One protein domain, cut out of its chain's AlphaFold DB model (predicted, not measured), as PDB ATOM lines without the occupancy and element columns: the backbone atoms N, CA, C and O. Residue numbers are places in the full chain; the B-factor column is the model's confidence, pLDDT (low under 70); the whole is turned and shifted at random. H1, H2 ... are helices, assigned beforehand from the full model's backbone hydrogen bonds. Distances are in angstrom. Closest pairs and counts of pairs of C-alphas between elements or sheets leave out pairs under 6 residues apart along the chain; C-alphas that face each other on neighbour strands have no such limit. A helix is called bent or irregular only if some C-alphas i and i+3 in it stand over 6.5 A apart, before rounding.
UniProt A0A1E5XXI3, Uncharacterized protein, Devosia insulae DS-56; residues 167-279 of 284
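What this domain is: This is residues 167 to 279 of the 284 residues of an uncharacterized protein of Devosia insulae DS-56 (UniProt A0A1E5XXI3). The bent helix H4 folds back as a V, its arms bridged by H5. H2 and H3 pack on arm H4a, H1 crosses H2, and H6 runs beside arm H4b. The printed part has 113 residues, 88 of them in six named helices, H1 to H6 in order along the chain, with no named strand; its class is all helix, and it is compact, with a radius of gyration of the C-alphas of 13.3 A and spans of 39 by 26 by 22 A.

How they stand to each other: Start at H4, residues 218 to 250, one helix by its hydrogen bonds but bent: C-alphas 235 and 238 are 8.7 A apart. H3, residues 201 to 212, forms a hairpin with H4a, closest C-alphas Pro 201 and Met 232, 6.0 A. H2, residues 187 to 199, touches H4a with residues 193 to 198 alone, closest C-alphas Ser 197 and Met 232, 4.1 A. H1, residues 167 to 177, touches H2, closest C-alphas Trp 173 and Ala 189, 4.9 A. H5, residues 252 to 260, is about perpendicular to H4a, 75 degrees. H6, residues 268 to 277, touches H4b at a shallow tilt of 13 degrees, closest C-alphas Glu 245 and Ala 277, 5.3 A. Every O i to N i+4 pair is within hydrogen-bond range in H1, H2, H3 and H6, against 11 of 14 in H4a, 7 of 9 in H4b and 3 of 5 in H5.

Where its parts are: Find C-alpha 218 at (-1.601, -24.255, 25.365); H4a runs 24.7 A to C-alpha 235. H6 ends at C-alpha 277, (-2.293, -37.509, 11.050).

The domain as a whole: The printed part has no cut and no long link; residues 181 to 182, 185 and 187 to 188 have pLDDT under 70.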
ATOM      1  N   ASP A 167      15.729 -33.652  29.815       76.75
ATOM      2  CA  ASP A 167      14.841 -32.986  30.764       76.75
ATOM      3  C   ASP A 167      15.262 -31.524  30.955       76.75
ATOM      4  O   ASP A 167      14.417 -30.636  30.914       76.75
ATOM      5  N   GLU A 168      16.560 -31.248  31.051       74.75
ATOM      6  CA  GLU A 168      17.096 -29.889  31.130       74.75
ATOM      7  C   GLU A 168      16.877 -29.110  29.818       74.75
ATOM      8  O   GLU A 168      16.589 -27.913  29.864       74.75
ATOM      9  N   LEU A 169      16.924 -29.760  28.647       79.00
ATOM     10  CA  LEU A 169      16.506 -29.134  27.382       79.00
ATOM     11  C   LEU A 169      15.020 -28.753  27.396       79.00
ATOM     12  O   LEU A 169      14.665 -27.652  26.975       79.00
ATOM     13  N   VAL A 170      14.154 -29.657  27.859       85.12
ATOM     14  CA  VAL A 170      12.709 -29.420  27.982       85.12
ATOM     15  C   VAL A 170      12.437 -28.265  28.945       85.12
ATOM     16  O   VAL A 170      11.738 -27.320  28.584       85.12
ATOM     17  N   ASP A 171      13.042 -28.295  30.132       83.25
ATOM     18  CA  ASP A 171      12.881 -27.261  31.152       83.25
ATOM     19  C   ASP A 171      13.416 -25.907  30.662       83.25
ATOM     20  O   ASP A 171      12.752 -24.882  30.823       83.25
ATOM     21  N   GLY A 172      14.577 -25.897  29.999       80.00
ATOM     22  CA  GLY A 172      15.151 -24.699  29.394       80.00
ATOM     23  C   GLY A 172      14.271 -24.120  28.287       80.00
ATOM     24  O   GLY A 172      14.081 -22.909  28.228       80.00
ATOM     25  N   TRP A 173      13.681 -24.960  27.435       89.62
ATOM     26  CA  TRP A 173      12.815 -24.484  26.356       89.62
ATOM     27  C   TRP A 173      11.517 -23.886  26.908       89.62
ATOM     28  O   TRP A 173      11.117 -22.806  26.479       89.62
ATOM     29  N   VAL A 174      10.895 -24.534  27.901       88.44
ATOM     30  CA  VAL A 174       9.721 -23.987  28.603       88.44
ATOM     31  C   VAL A 174      10.065 -22.663  29.279       88.44
ATOM     32  O   VAL A 174       9.304 -21.708  29.157       88.44
ATOM     33  N   ALA A 175      11.214 -22.580  29.954       85.19
ATOM     34  CA  ALA A 175      11.662 -21.351  30.602       85.19
ATOM     35  C   ALA A 175      11.893 -20.215  29.594       85.19
ATOM     36  O   ALA A 175      11.532 -19.078  29.879       85.19
ATOM     37  N   ASN A 176      12.432 -20.520  28.410       82.25
ATOM     38  CA  ASN A 176      12.583 -19.555  27.323       82.25
ATOM     39  C   ASN A 176      11.234 -19.076  26.765       82.25
ATOM     40  O   ASN A 176      11.080 -17.896  26.476       82.25
ATOM     41  N   ASP A 177      10.265 -19.978  26.601       84.69
ATOM     42  CA  ASP A 177       8.937 -19.659  26.057       84.69
ATOM     43  C   ASP A 177       8.131 -18.719  26.970       84.69
ATOM     44  O   ASP A 177       7.404 -17.852  26.488       84.69
ATOM     45  N   VAL A 178       8.294 -18.850  28.290       85.44
ATOM     46  CA  VAL A 178       7.588 -18.019  29.282       85.44
ATOM     47  C   VAL A 178       8.378 -16.791  29.747       85.44
ATOM     48  O   VAL A 178       7.876 -16.037  30.582       85.44
ATOM     49  N   ALA A 179       9.609 -16.603  29.265       81.00
ATOM     50  CA  ALA A 179      10.468 -15.499  29.677       81.00
ATOM     51  C   ALA A 179       9.926 -14.136  29.204       81.00
ATOM     52  O   ALA A 179       9.296 -14.017  28.149       81.00
ATOM     53  N   ASP A 180      10.199 -13.082  29.978       80.25
ATOM     54  CA  ASP A 180       9.870 -11.712  29.582       80.25
ATOM     55  C   ASP A 180      10.659 -11.302  28.325       80.25
ATOM     56  O   ASP A 180      11.798 -11.719  28.103       80.25
ATOM     57  N   GLN A 181      10.076 -10.424  27.501       69.19
ATOM     58  CA  GLN A 181      10.755  -9.924  26.303       69.19
ATOM     59  C   GLN A 181      12.097  -9.263  26.659       69.19
ATOM     60  O   GLN A 181      12.132  -8.220  27.312       69.19
ATOM     61  N   GLY A 182      13.190  -9.846  26.161       66.06
ATOM     62  CA  GLY A 182      14.557  -9.373  26.389       66.06
ATOM     63  C   GLY A 182      15.349 -10.166  27.430       66.06
ATOM     64  O   GLY A 182      16.503  -9.813  27.654       66.06
ATOM     65  N   ASP A 183      14.770 -11.206  28.039       73.06
ATOM     66  CA  ASP A 183      15.516 -12.201  28.816       73.06
ATOM     67  C   ASP A 183      15.925 -13.382  27.921       73.06
ATOM     68  O   ASP A 183      15.107 -14.177  27.465       73.06
ATOM     69  N   ASP A 184      17.222 -13.469  27.654       74.00
ATOM     70  CA  ASP A 184      17.885 -14.449  26.800       74.00
ATOM     71  C   ASP A 184      18.613 -15.552  27.596       74.00
ATOM     72  O   ASP A 184      19.340 -16.368  27.023       74.00
ATOM     73  N   THR A 185      18.363 -15.655  28.910       67.31
ATOM     74  CA  THR A 185      18.987 -16.652  29.805       67.31
ATOM     75  C   THR A 185      18.811 -18.093  29.311       67.31
ATOM     76  O   THR A 185      19.722 -18.916  29.436       67.31
ATOM     77  N   HIS A 186      17.653 -18.403  28.726       71.12
ATOM     78  CA  HIS A 186      17.296 -19.745  28.263       71.12
ATOM     79  C   HIS A 186      17.278 -19.890  26.733       71.12
ATOM     80  O   HIS A 186      16.895 -20.941  26.217       71.12
ATOM     81  N   PHE A 187      17.762 -18.880  26.001       68.25
ATOM     82  CA  PHE A 187      17.774 -18.875  24.534       68.25
ATOM     83  C   PHE A 187      18.528 -20.070  23.935       68.25
ATOM     84  O   PHE A 187      18.138 -20.608  22.896       68.25
ATOM     85  N   TRP A 188      19.553 -20.560  24.637       65.75
ATOM     86  CA  TRP A 188      20.310 -21.751  24.255       65.75
ATOM     87  C   TRP A 188      19.408 -22.973  23.999       65.75
ATOM     88  O   TRP A 188      19.693 -23.764  23.101       65.75
ATOM     89  N   ALA A 189      18.310 -23.137  24.745       71.44
ATOM     90  CA  ALA A 189      17.423 -24.293  24.609       71.44
ATOM     91  C   ALA A 189      16.626 -24.229  23.304       71.44
ATOM     92  O   ALA A 189      16.414 -25.250  22.644       71.44
ATOM     93  N   TRP A 190      16.244 -23.021  22.887       79.12
ATOM     94  CA  TRP A 190      15.639 -22.791  21.581       79.12
ATOM     95  C   TRP A 190      16.627 -23.096  20.449       79.12
ATOM     96  O   TRP A 190      16.277 -23.809  19.508       79.12
ATOM     97  N   GLU A 191      17.881 -22.641  20.560       70.06
ATOM     98  CA  GLU A 191      18.917 -22.922  19.556       70.06
ATOM     99  C   GLU A 191      19.198 -24.421  19.413       70.06
ATOM    100  O   GLU A 191      19.327 -24.928  18.294       70.06
ATOM    101  N   VAL A 192      19.250 -25.139  20.537       71.38
ATOM    102  CA  VAL A 192      19.420 -26.595  20.553       71.38
ATOM    103  C   VAL A 192      18.214 -27.275  19.909       71.38
ATOM    104  O   VAL A 192      18.404 -28.085  19.005       71.38
ATOM    105  N   ALA A 193      16.983 -26.927  20.295       82.19
ATOM    106  CA  ALA A 193      15.774 -27.513  19.712       82.19
ATOM    107  C   ALA A 193      15.681 -27.279  18.192       82.19
ATOM    108  O   ALA A 193      15.342 -28.202  17.445       82.19
ATOM    109  N   ARG A 194      16.053 -26.084  17.714       79.88
ATOM    110  CA  ARG A 194      16.152 -25.782  16.279       79.88
ATOM    111  C   ARG A 194      17.187 -26.674  15.591       79.88
ATOM    112  O   ARG A 194      16.888 -27.295  14.575       79.88
ATOM    113  N   TYR A 195      18.385 -26.794  16.166       73.88
ATOM    114  CA  TYR A 195      19.442 -27.652  15.626       73.88
ATOM    115  C   TYR A 195      19.005 -29.122  15.539       73.88
ATOM    116  O   TYR A 195      19.242 -29.780  14.525       73.88
ATOM    117  N   LEU A 196      18.337 -29.648  16.572       79.62
ATOM    118  CA  LEU A 196      17.788 -31.006  16.529       79.62
ATOM    119  C   LEU A 196      16.771 -31.150  15.395       79.62
ATOM    120  O   LEU A 196      16.828 -32.118  14.644       79.62
ATOM    121  N   SER A 197      15.869 -30.182  15.250       87.75
ATOM    122  CA  SER A 197      14.808 -30.214  14.238       87.75
ATOM    123  C   SER A 197      15.372 -30.234  12.814       87.75
ATOM    124  O   SER A 197      14.879 -30.972  11.963       87.75
ATOM    125  N   GLU A 198      16.458 -29.500  12.569       80.81
ATOM    126  CA  GLU A 198      17.135 -29.461  11.271       80.81
ATOM    127  C   GLU A 198      17.982 -30.713  10.996       80.81
ATOM    128  O   GLU A 198      17.911 -31.273   9.902       80.81
ATOM    129  N   TYR A 199      18.770 -31.177  11.972       72.25
ATOM    130  CA  TYR A 199      19.861 -32.131  11.713       72.25
ATOM    131  C   TYR A 199      19.732 -33.476  12.430       72.25
ATOM    132  O   TYR A 199      20.434 -34.421  12.071       72.25
ATOM    133  N   ASN A 200      18.879 -33.587  13.449       73.81
ATOM    134  CA  ASN A 200      18.678 -34.822  14.204       73.81
ATOM    135  C   ASN A 200      17.184 -35.094  14.470       73.81
ATOM    136  O   ASN A 200      16.715 -34.974  15.607       73.81
ATOM    137  N   PRO A 201      16.430 -35.496  13.430       80.31
ATOM    138  CA  PRO A 201      14.987 -35.704  13.522       80.31
ATOM    139  C   PRO A 201      14.550 -36.683  14.621       80.31
ATOM    140  O   PRO A 201      13.485 -36.516  15.208       80.31
ATOM    141  N   ALA A 202      15.359 -37.703  14.920       77.12
ATOM    142  CA  ALA A 202      15.041 -38.669  15.968       77.12
ATOM    143  C   ALA A 202      15.070 -38.018  17.361       77.12
ATOM    144  O   ALA A 202      14.141 -38.207  18.147       77.12
ATOM    145  N   LEU A 203      16.098 -37.214  17.655       77.44
ATOM    146  CA  LEU A 203      16.181 -36.465  18.911       77.44
ATOM    147  C   LEU A 203      15.171 -35.318  18.971       77.44
ATOM    148  O   LEU A 203      14.612 -35.073  20.035       77.44
ATOM    149  N   ALA A 204      14.886 -34.653  17.850       87.94
ATOM    150  CA  ALA A 204      13.827 -33.648  17.784       87.94
ATOM    151  C   ALA A 204      12.467 -34.252  18.156       87.94
ATOM    152  O   ALA A 204      11.717 -33.676  18.944       87.94
ATOM    153  N   LEU A 205      12.176 -35.459  17.664       87.69
ATOM    154  CA  LEU A 205      10.946 -36.158  18.009       87.69
ATOM    155  C   LEU A 205      10.912 -36.577  19.487       87.69
ATOM    156  O   LEU A 205       9.865 -36.459  20.121       87.69
ATOM    157  N   GLN A 206      12.045 -37.006  20.058       82.75
ATOM    158  CA  GLN A 206      12.155 -37.268  21.500       82.75
ATOM    159  C   GLN A 206      11.910 -36.006  22.327       82.75
ATOM    160  O   GLN A 206      11.154 -36.061  23.291       82.75
ATOM    161  N   PHE A 207      12.488 -34.875  21.926       89.00
ATOM    162  CA  PHE A 207      12.261 -33.583  22.563       89.00
ATOM    163  C   PHE A 207      10.776 -33.192  22.528       89.00
ATOM    164  O   PHE A 207      10.204 -32.872  23.568       89.00
ATOM    165  N   VAL A 208      10.109 -33.309  21.372       93.50
ATOM    166  CA  VAL A 208       8.662 -33.043  21.250       93.50
ATOM    167  C   VAL A 208       7.851 -33.962  22.168       93.50
ATOM    168  O   VAL A 208       6.952 -33.500  22.868       93.50
ATOM    169  N   VAL A 209       8.156 -35.262  22.202       87.25
ATOM    170  CA  VAL A 209       7.467 -36.209  23.094       87.25
ATOM    171  C   VAL A 209       7.734 -35.884  24.569       87.25
ATOM    172  O   VAL A 209       6.799 -35.930  25.367       87.25
ATOM    173  N   GLY A 210       8.963 -35.505  24.923       84.44
ATOM    174  CA  GLY A 210       9.355 -35.085  26.270       84.44
ATOM    175  C   GLY A 210       8.607 -33.833  26.729       84.44
ATOM    176  O   GLY A 210       8.024 -33.833  27.811       84.44
ATOM    177  N   MET A 211       8.514 -32.817  25.869       90.25
ATOM    178  CA  MET A 211       7.707 -31.614  26.102       90.25
ATOM    179  C   MET A 211       6.236 -31.958  26.365       90.25
ATOM    180  O   MET A 211       5.641 -31.481  27.329       90.25
ATOM    181  N   LEU A 212       5.641 -32.826  25.540       87.44
ATOM    182  CA  LEU A 212       4.229 -33.214  25.667       87.44
ATOM    183  C   LEU A 212       3.944 -34.149  26.853       87.44
ATOM    184  O   LEU A 212       2.778 -34.345  27.201       87.44
ATOM    185  N   ALA A 213       4.976 -34.718  27.478       83.25
ATOM    186  CA  ALA A 213       4.852 -35.469  28.724       83.25
ATOM    187  C   ALA A 213       4.787 -34.557  29.966       83.25
ATOM    188  O   ALA A 213       4.441 -35.027  31.053       83.25
ATOM    189  N   ARG A 214       5.102 -33.262  29.823       78.25
ATOM    190  CA  ARG A 214       5.067 -32.266  30.902       78.25
ATOM    191  C   ARG A 214       3.750 -31.474  30.886       78.25
ATOM    192  O   ARG A 214       3.114 -31.333  29.839       78.25
ATOM    193  N   PRO A 215       3.323 -30.918  32.037       79.38
ATOM    194  CA  PRO A 215       2.197 -29.994  32.084       79.38
ATOM    195  C   PRO A 215       2.611 -28.632  31.504       79.38
ATOM    196  O   PRO A 215       2.989 -27.725  32.240       79.38
ATOM    197  N   ILE A 216       2.554 -28.503  30.179       86.12
ATOM    198  CA  ILE A 216       2.817 -27.251  29.457       86.12
ATOM    199  C   ILE A 216       1.516 -26.507  29.132       86.12
ATOM    200  O   ILE A 216       0.454 -27.125  28.993       86.12
ATOM    201  N   SER A 217       1.602 -25.180  28.996       89.88
ATOM    202  CA  SER A 217       0.469 -24.339  28.596       89.88
ATOM    203  C   SER A 217       0.052 -24.596  27.138       89.88
ATOM    204  O   SER A 217       0.811 -25.173  26.353       89.88
ATOM    205  N   ASP A 218      -1.154 -24.167  26.760       90.00
ATOM    206  CA  ASP A 218      -1.601 -24.255  25.365       90.00
ATOM    207  C   ASP A 218      -0.776 -23.336  24.445       90.00
ATOM    208  O   ASP A 218      -0.479 -23.734  23.318       90.00
ATOM    209  N   ASP A 219      -0.322 -22.177  24.939       90.12
ATOM    210  CA  ASP A 219       0.562 -21.264  24.198       90.12
ATOM    211  C   ASP A 219       1.924 -21.921  23.926       90.12
ATOM    212  O   ASP A 219       2.362 -21.999  22.778       90.12
ATOM    213  N   THR A 220       2.530 -22.527  24.950       91.75
ATOM    214  CA  THR A 220       3.781 -23.297  24.842       91.75
ATOM    215  C   THR A 220       3.629 -24.476  23.879       91.75
ATOM    216  O   THR A 220       4.519 -24.765  23.077       91.75
ATOM    217  N   ARG A 221       2.480 -25.164  23.904       93.38
ATOM    218  CA  ARG A 221       2.179 -26.249  22.957       93.38
ATOM    219  C   ARG A 221       2.042 -25.734  21.525       93.38
ATOM    220  O   ARG A 221       2.475 -26.416  20.597       93.38
ATOM    221  N   TYR A 222       1.451 -24.558  21.336       92.62
ATOM    222  CA  TYR A 222       1.356 -23.920  20.027       92.62
ATOM    223  C   TYR A 222       2.740 -23.510  19.505       92.62
ATOM    224  O   TYR A 222       3.055 -23.794  18.350       92.62
ATOM    225  N   GLY A 223       3.597 -22.946  20.362       93.62
ATOM    226  CA  GLY A 223       4.999 -22.657  20.043       93.62
ATOM    227  C   GLY A 223       5.795 -23.913  19.675       93.62
ATOM    228  O   GLY A 223       6.536 -23.917  18.694       93.62
ATOM    229  N   LEU A 224       5.578 -25.021  20.392       95.56
ATOM    230  CA  LEU A 224       6.184 -26.316  20.072       95.56
ATOM    231  C   LEU A 224       5.752 -26.830  18.688       95.56
ATOM    232  O   LEU A 224       6.562 -27.402  17.956       95.56
ATOM    233  N   ALA A 225       4.477 -26.634  18.337       96.81
ATOM    234  CA  ALA A 225       3.911 -27.060  17.064       96.81
ATOM    235  C   ALA A 225       4.439 -26.234  15.881       96.81
ATOM    236  O   ALA A 225       4.901 -26.817  14.907       96.81
ATOM    237  N   ALA A 226       4.389 -24.902  15.982       94.25
ATOM    238  CA  ALA A 226       4.793 -23.972  14.923       94.25
ATOM    239  C   ALA A 226       6.314 -23.727  14.848       94.25
ATOM    240  O   ALA A 226       6.772 -23.009  13.965       94.25
ATOM    241  N   GLY A 227       7.091 -24.285  15.779       93.88
ATOM    242  CA  GLY A 227       8.552 -24.247  15.762       93.88
ATOM    243  C   GLY A 227       9.131 -25.653  15.608       93.88
ATOM    244  O   GLY A 227       9.054 -26.209  14.515       93.88
ATOM    245  N   PRO A 228       9.658 -26.283  16.676       94.62
ATOM    246  CA  PRO A 228      10.414 -27.535  16.572       94.62
ATOM    247  C   PRO A 228       9.729 -28.658  15.773       94.62
ATOM    248  O   PRO A 228      10.365 -29.319  14.954       94.62
ATOM    249  N   LEU A 229       8.423 -28.882  15.971       97.44
ATOM    250  CA  LEU A 229       7.705 -29.943  15.255       97.44
ATOM    251  C   LEU A 229       7.529 -29.626  13.759       97.44
ATOM    252  O   LEU A 229       7.708 -30.513  12.922       97.44
ATOM    253  N   GLU A 230       7.192 -28.380  13.424       97.94
ATOM    254  CA  GLU A 230       7.090 -27.898  12.045       97.94
ATOM    255  C   GLU A 230       8.444 -27.917  11.335       97.94
ATOM    256  O   GLU A 230       8.550 -28.487  10.248       97.94
ATOM    257  N   ASP A 231       9.476 -27.357  11.964       94.75
ATOM    258  CA  ASP A 231      10.829 -27.287  11.420       94.75
ATOM    259  C   ASP A 231      11.370 -28.688  11.134       94.75
ATOM    260  O   ASP A 231      11.922 -28.942  10.060       94.75
ATOM    261  N   MET A 232      11.149 -29.633  12.052       95.56
ATOM    262  CA  MET A 232      11.539 -31.027  11.864       95.56
ATOM    263  C   MET A 232      10.829 -31.657  10.666       95.56
ATOM    264  O   MET A 232      11.461 -32.346   9.865       95.56
ATOM    265  N   LEU A 233       9.525 -31.432  10.506       97.12
ATOM    266  CA  LEU A 233       8.773 -31.965   9.370       97.12
ATOM    267  C   LEU A 233       9.174 -31.304   8.045       97.12
ATOM    268  O   LEU A 233       9.246 -31.987   7.023       97.12
ATOM    269  N   ALA A 234       9.477 -30.007   8.053       94.38
ATOM    270  CA  ALA A 234       9.919 -29.266   6.879       94.38
ATOM    271  C   ALA A 234      11.280 -29.761   6.364       94.38
ATOM    272  O   ALA A 234      11.429 -30.000   5.167       94.38
ATOM    273  N   HIS A 235      12.249 -29.974   7.259       84.00
ATOM    274  CA  HIS A 235      13.600 -30.406   6.885       84.00
ATOM    275  C   HIS A 235      13.717 -31.921   6.695       84.00
ATOM    276  O   HIS A 235      14.443 -32.388   5.818       84.00
ATOM    277  N   ASN A 236      13.001 -32.701   7.507       89.69
ATOM    278  CA  ASN A 236      13.208 -34.143   7.639       89.69
ATOM    279  C   ASN A 236      11.946 -34.975   7.377       89.69
ATOM    280  O   ASN A 236      11.944 -36.180   7.632       89.69
ATOM    281  N   GLY A 237      10.880 -34.375   6.837       90.56
ATOM    282  CA  GLY A 237       9.571 -34.998   6.612       90.56
ATOM    283  C   GLY A 237       9.611 -36.440   6.093       90.56
ATOM    284  O   GLY A 237       9.075 -37.322   6.768       90.56
ATOM    285  N   PRO A 238      10.291 -36.737   4.967       87.25
ATOM    286  CA  PRO A 238      10.387 -38.100   4.437       87.25
ATOM    287  C   PRO A 238      10.977 -39.126   5.414       87.25
ATOM    288  O   PRO A 238      10.596 -40.293   5.372       87.25
ATOM    289  N   ALA A 239      11.878 -38.700   6.304       79.75
ATOM    290  CA  ALA A 239      12.530 -39.570   7.277       79.75
ATOM    291  C   ALA A 239      11.659 -39.847   8.516       79.75
ATOM    292  O   ALA A 239      11.741 -40.937   9.078       79.75
ATOM    293  N   VAL A 240      10.819 -38.896   8.946       87.75
ATOM    294  CA  VAL A 240      10.072 -38.993  10.222       87.75
ATOM    295  C   VAL A 240       8.585 -39.278  10.083       87.75
ATOM    296  O   VAL A 240       7.948 -39.684  11.055       87.75
ATOM    297  N   ILE A 241       7.998 -39.073   8.904       94.56
ATOM    298  CA  ILE A 241       6.537 -39.024   8.756       94.56
ATOM    299  C   ILE A 241       5.823 -40.310   9.200       94.56
ATOM    300  O   ILE A 241       4.766 -40.243   9.825       94.56
ATOM    301  N   ASN A 242       6.419 -41.486   8.967       89.12
ATOM    302  CA  ASN A 242       5.849 -42.767   9.407       89.12
ATOM    303  C   ASN A 242       5.709 -42.836  10.937       89.12
ATOM    304  O   ASN A 242       4.726 -43.371  11.459       89.12
ATOM    305  N   GLU A 243       6.687 -42.286  11.654       89.00
ATOM    306  CA  GLU A 243       6.716 -42.295  13.111       89.00
ATOM    307  C   GLU A 243       5.783 -41.231  13.695       89.00
ATOM    308  O   GLU A 243       5.041 -41.503  14.639       89.00
ATOM    309  N   VAL A 244       5.723 -40.056  13.068       95.06
ATOM    310  CA  VAL A 244       4.758 -38.997  13.402       95.06
ATOM    311  C   VAL A 244       3.320 -39.519  13.307       95.06
ATOM    312  O   VAL A 244       2.526 -39.337  14.229       95.06
ATOM    313  N   GLU A 245       2.985 -40.245  12.240       94.56
ATOM    314  CA  GLU A 245       1.678 -40.894  12.094       94.56
ATOM    315  C   GLU A 245       1.420 -41.955  13.174       94.56
ATOM    316  O   GLU A 245       0.299 -42.084  13.676       94.56
ATOM    317  N   ARG A 246       2.446 -42.736  13.536       90.69
ATOM    318  CA  ARG A 246       2.353 -43.744  14.600       90.69
ATOM    319  C   ARG A 246       2.045 -43.086  15.945       90.69
ATOM    320  O   ARG A 246       1.122 -43.535  16.627       90.69
ATOM    321  N   LEU A 247       2.756 -42.015  16.292       87.25
ATOM    322  CA  LEU A 247       2.561 -41.255  17.527       87.25
ATOM    323  C   LEU A 247       1.190 -40.571  17.566       87.25
ATOM    324  O   LEU A 247       0.490 -40.677  18.572       87.25
ATOM    325  N   ALA A 248       0.742 -39.967  16.463       92.31
ATOM    326  CA  ALA A 248      -0.576 -39.332  16.376       92.31
ATOM    327  C   ALA A 248      -1.747 -40.319  16.561       92.31
ATOM    328  O   ALA A 248      -2.805 -39.966  17.095       92.31
ATOM    329  N   ARG A 249      -1.573 -41.586  16.156       87.94
ATOM    330  CA  ARG A 249      -2.555 -42.650  16.432       87.94
ATOM    331  C   ARG A 249      -2.596 -43.044  17.908       87.94
ATOM    332  O   ARG A 249      -3.659 -43.411  18.399       87.94
ATOM    333  N   GLN A 250      -1.465 -42.978  18.603       84.94
ATOM    334  CA  GLN A 250      -1.327 -43.453  19.984       84.94
ATOM    335  C   GLN A 250      -1.569 -42.369  21.038       84.94
ATOM    336  O   GLN A 250      -2.000 -42.685  22.143       84.94
ATOM    337  N   SER A 251      -1.321 -41.100  20.708       84.00
ATOM    338  CA  SER A 251      -1.423 -39.974  21.633       84.00
ATOM    339  C   SER A 251      -2.362 -38.905  21.085       84.00
ATOM    340  O   SER A 251      -2.084 -38.265  20.070       84.00
ATOM    341  N   ALA A 252      -3.485 -38.696  21.779       87.31
ATOM    342  CA  ALA A 252      -4.423 -37.625  21.450       87.31
ATOM    343  C   ALA A 252      -3.769 -36.243  21.583       87.31
ATOM    344  O   ALA A 252      -3.933 -35.419  20.694       87.31
ATOM    345  N   VAL A 253      -2.950 -36.042  22.622       87.38
ATOM    346  CA  VAL A 253      -2.205 -34.794  22.838       87.38
ATOM    347  C   VAL A 253      -1.254 -34.523  21.673       87.38
ATOM    348  O   VAL A 253      -1.267 -33.427  21.130       87.38
ATOM    349  N   PHE A 254      -0.490 -35.525  21.225       91.31
ATOM    350  CA  PHE A 254       0.410 -35.372  20.075       91.31
ATOM    351  C   PHE A 254      -0.359 -35.035  18.793       91.31
ATOM    352  O   PHE A 254       0.025 -34.143  18.038       91.31
ATOM    353  N   ARG A 255      -1.481 -35.725  18.561       93.31
ATOM    354  CA  ARG A 255      -2.364 -35.454  17.423       93.31
ATOM    355  C   ARG A 255      -2.926 -34.034  17.447       93.31
ATOM    356  O   ARG A 255      -2.992 -33.401  16.399       93.31
ATOM    357  N   ASP A 256      -3.317 -33.538  18.615       90.69
ATOM    358  CA  ASP A 256      -3.823 -32.176  18.757       90.69
ATOM    359  C   ASP A 256      -2.708 -31.138  18.585       90.69
ATOM    360  O   ASP A 256      -2.933 -30.128  17.924       90.69
ATOM    361  N   THR A 257      -1.483 -31.416  19.045       95.06
ATOM    362  CA  THR A 257      -0.303 -30.577  18.768       95.06
ATOM    363  C   THR A 257      -0.031 -30.451  17.265       95.06
ATOM    364  O   THR A 257       0.224 -29.349  16.787       95.06
ATOM    365  N   LEU A 258      -0.187 -31.526  16.473       96.75
ATOM    366  CA  LEU A 258      -0.036 -31.467  15.006       96.75
ATOM    367  C   LEU A 258      -1.013 -30.494  14.318       96.75
ATOM    368  O   LEU A 258      -0.809 -30.128  13.161       96.75
ATOM    369  N   ARG A 259      -2.085 -30.058  14.992       95.00
ATOM    370  CA  ARG A 259      -3.002 -29.043  14.449       95.00
ATOM    371  C   ARG A 259      -2.370 -27.652  14.385       95.00
ATOM    372  O   ARG A 259      -2.820 -26.858  13.565       95.00
ATOM    373  N   GLY A 260      -1.357 -27.383  15.210       95.56
ATOM    374  CA  GLY A 260      -0.602 -26.128  15.208       95.56
ATOM    375  C   GLY A 260       0.541 -26.078  14.190       95.56
ATOM    376  O   GLY A 260       1.149 -25.027  14.037       95.56
ATOM    377  N   VAL A 261       0.827 -27.185  13.493       97.25
ATOM    378  CA  VAL A 261       1.872 -27.258  12.461       97.25
ATOM    379  C   VAL A 261       1.373 -26.634  11.158       97.25
ATOM    380  O   VAL A 261       0.280 -26.967  10.679       97.25
ATOM    381  N   TRP A 262       2.194 -25.784  10.541       96.31
ATOM    382  CA  TRP A 262       1.954 -25.190   9.230       96.31
ATOM    383  C   TRP A 262       2.776 -25.901   8.162       96.31
ATOM    384  O   TRP A 262       3.758 -26.575   8.444       96.31
ATOM    385  N   LYS A 263       2.365 -25.768   6.897       95.38
ATOM    386  CA  LYS A 263       2.990 -26.492   5.781       95.38
ATOM    387  C   LYS A 263       4.479 -26.172   5.596       95.38
ATOM    388  O   LYS A 263       5.245 -27.066   5.250       95.38
ATOM    389  N   ASN A 264       4.865 -24.911   5.792       93.62
ATOM    390  CA  ASN A 264       6.239 -24.435   5.617       93.62
ATOM    391  C   ASN A 264       6.884 -24.982   4.314       93.62
ATOM    392  O   ASN A 264       6.249 -24.935   3.258       93.62
ATOM    393  N   ALA A 265       8.111 -25.509   4.381       91.94
ATOM    394  CA  ALA A 265       8.855 -26.076   3.257       91.94
ATOM    395  C   ALA A 265       8.578 -27.573   2.996       91.94
ATOM    396  O   ALA A 265       9.256 -28.179   2.163       91.94
ATOM    397  N   MET A 266       7.593 -28.185   3.670       97.50
ATOM    398  CA  MET A 266       7.217 -29.575   3.400       97.50
ATOM    399  C   MET A 266       6.741 -29.750   1.955       97.50
ATOM    400  O   MET A 266       6.044 -28.900   1.390       97.50
ATOM    401  N   THR A 267       7.048 -30.911   1.378       95.94
ATOM    402  CA  THR A 267       6.445 -31.325   0.108       95.94
ATOM    403  C   THR A 267       4.941 -31.555   0.277       95.94
ATOM    404  O   THR A 267       4.456 -31.798   1.384       95.94
ATOM    405  N   ASP A 268       4.192 -31.510  -0.829       96.94
ATOM    406  CA  ASP A 268       2.745 -31.767  -0.814       96.94
ATOM    407  C   ASP A 268       2.409 -33.141  -0.216       96.94
ATOM    408  O   ASP A 268       1.523 -33.230   0.628       96.94
ATOM    409  N   ASP A 269       3.175 -34.180  -0.571       97.06
ATOM    410  CA  ASP A 269       3.011 -35.544  -0.043       97.06
ATOM    411  C   ASP A 269       3.158 -35.599   1.486       97.06
ATOM    412  O   ASP A 269       2.297 -36.127   2.190       97.06
ATOM    413  N   ILE A 270       4.216 -34.989   2.030       98.12
ATOM    414  CA  ILE A 270       4.419 -34.949   3.483       98.12
ATOM    415  C   ILE A 270       3.310 -34.147   4.156       98.12
ATOM    416  O   ILE A 270       2.764 -34.578   5.172       98.12
ATOM    417  N   TRP A 271       2.939 -33.005   3.582       97.94
ATOM    418  CA  TRP A 271       1.895 -32.165   4.145       97.94
ATOM    419  C   TRP A 271       0.534 -32.867   4.183       97.94
ATOM    420  O   TRP A 271      -0.145 -32.824   5.207       97.94
ATOM    421  N   GLU A 272       0.138 -33.557   3.114       97.56
ATOM    422  CA  GLU A 272      -1.105 -34.335   3.081       97.56
ATOM    423  C   GLU A 272      -1.137 -35.387   4.193       97.56
ATOM    424  O   GLU A 272      -2.139 -35.522   4.902       97.56
ATOM    425  N   ARG A 273      -0.015 -36.072   4.422       98.06
ATOM    426  CA  ARG A 273       0.116 -37.055   5.501       98.06
ATOM    427  C   ARG A 273       0.021 -36.422   6.887       98.06
ATOM    428  O   ARG A 273      -0.675 -36.958   7.750       98.06
ATOM    429  N   VAL A 274       0.621 -35.250   7.095       97.62
ATOM    430  CA  VAL A 274       0.463 -34.469   8.338       97.62
ATOM    431  C   VAL A 274      -1.001 -34.071   8.555       97.62
ATOM    432  O   VAL A 274      -1.529 -34.223   9.660       97.62
ATOM    433  N   VAL A 275      -1.694 -33.622   7.501       96.19
ATOM    434  CA  VAL A 275      -3.119 -33.258   7.550       96.19
ATOM    435  C   VAL A 275      -3.997 -34.451   7.935       96.19
ATOM    436  O   VAL A 275      -4.947 -34.284   8.702       96.19
ATOM    437  N   VAL A 276      -3.678 -35.651   7.450       96.12
ATOM    438  CA  VAL A 276      -4.359 -36.885   7.865       96.12
ATOM    439  C   VAL A 276      -4.032 -37.221   9.321       96.12
ATOM    440  O   VAL A 276      -4.942 -37.507  10.103       96.12
ATOM    441  N   ALA A 277      -2.758 -37.147   9.713       95.25
ATOM    442  CA  ALA A 277      -2.293 -37.509  11.050       95.25
ATOM    443  C   ALA A 277      -2.913 -36.645  12.160       95.25
ATOM    444  O   ALA A 277      -3.288 -37.186  13.199       95.25
ATOM    445  N   ARG A 278      -3.094 -35.333  11.936       92.94
ATOM    446  CA  ARG A 278      -3.750 -34.424  12.902       92.94
ATOM    447  C   ARG A 278      -5.257 -34.671  13.078       92.94
ATOM    448  O   ARG A 278      -5.859 -34.169  14.024       92.94
ATOM    449  N   GLY A 279      -5.867 -35.462  12.190       85.56
ATOM    450  CA  GLY A 279      -7.284 -35.817  12.218       85.56
ATOM    451  C   GLY A 279      -8.242 -34.661  11.898       85.56
ATOM    452  O   GLY A 279      -7.909 -33.474  11.958       85.56
TER     453      GLY A 279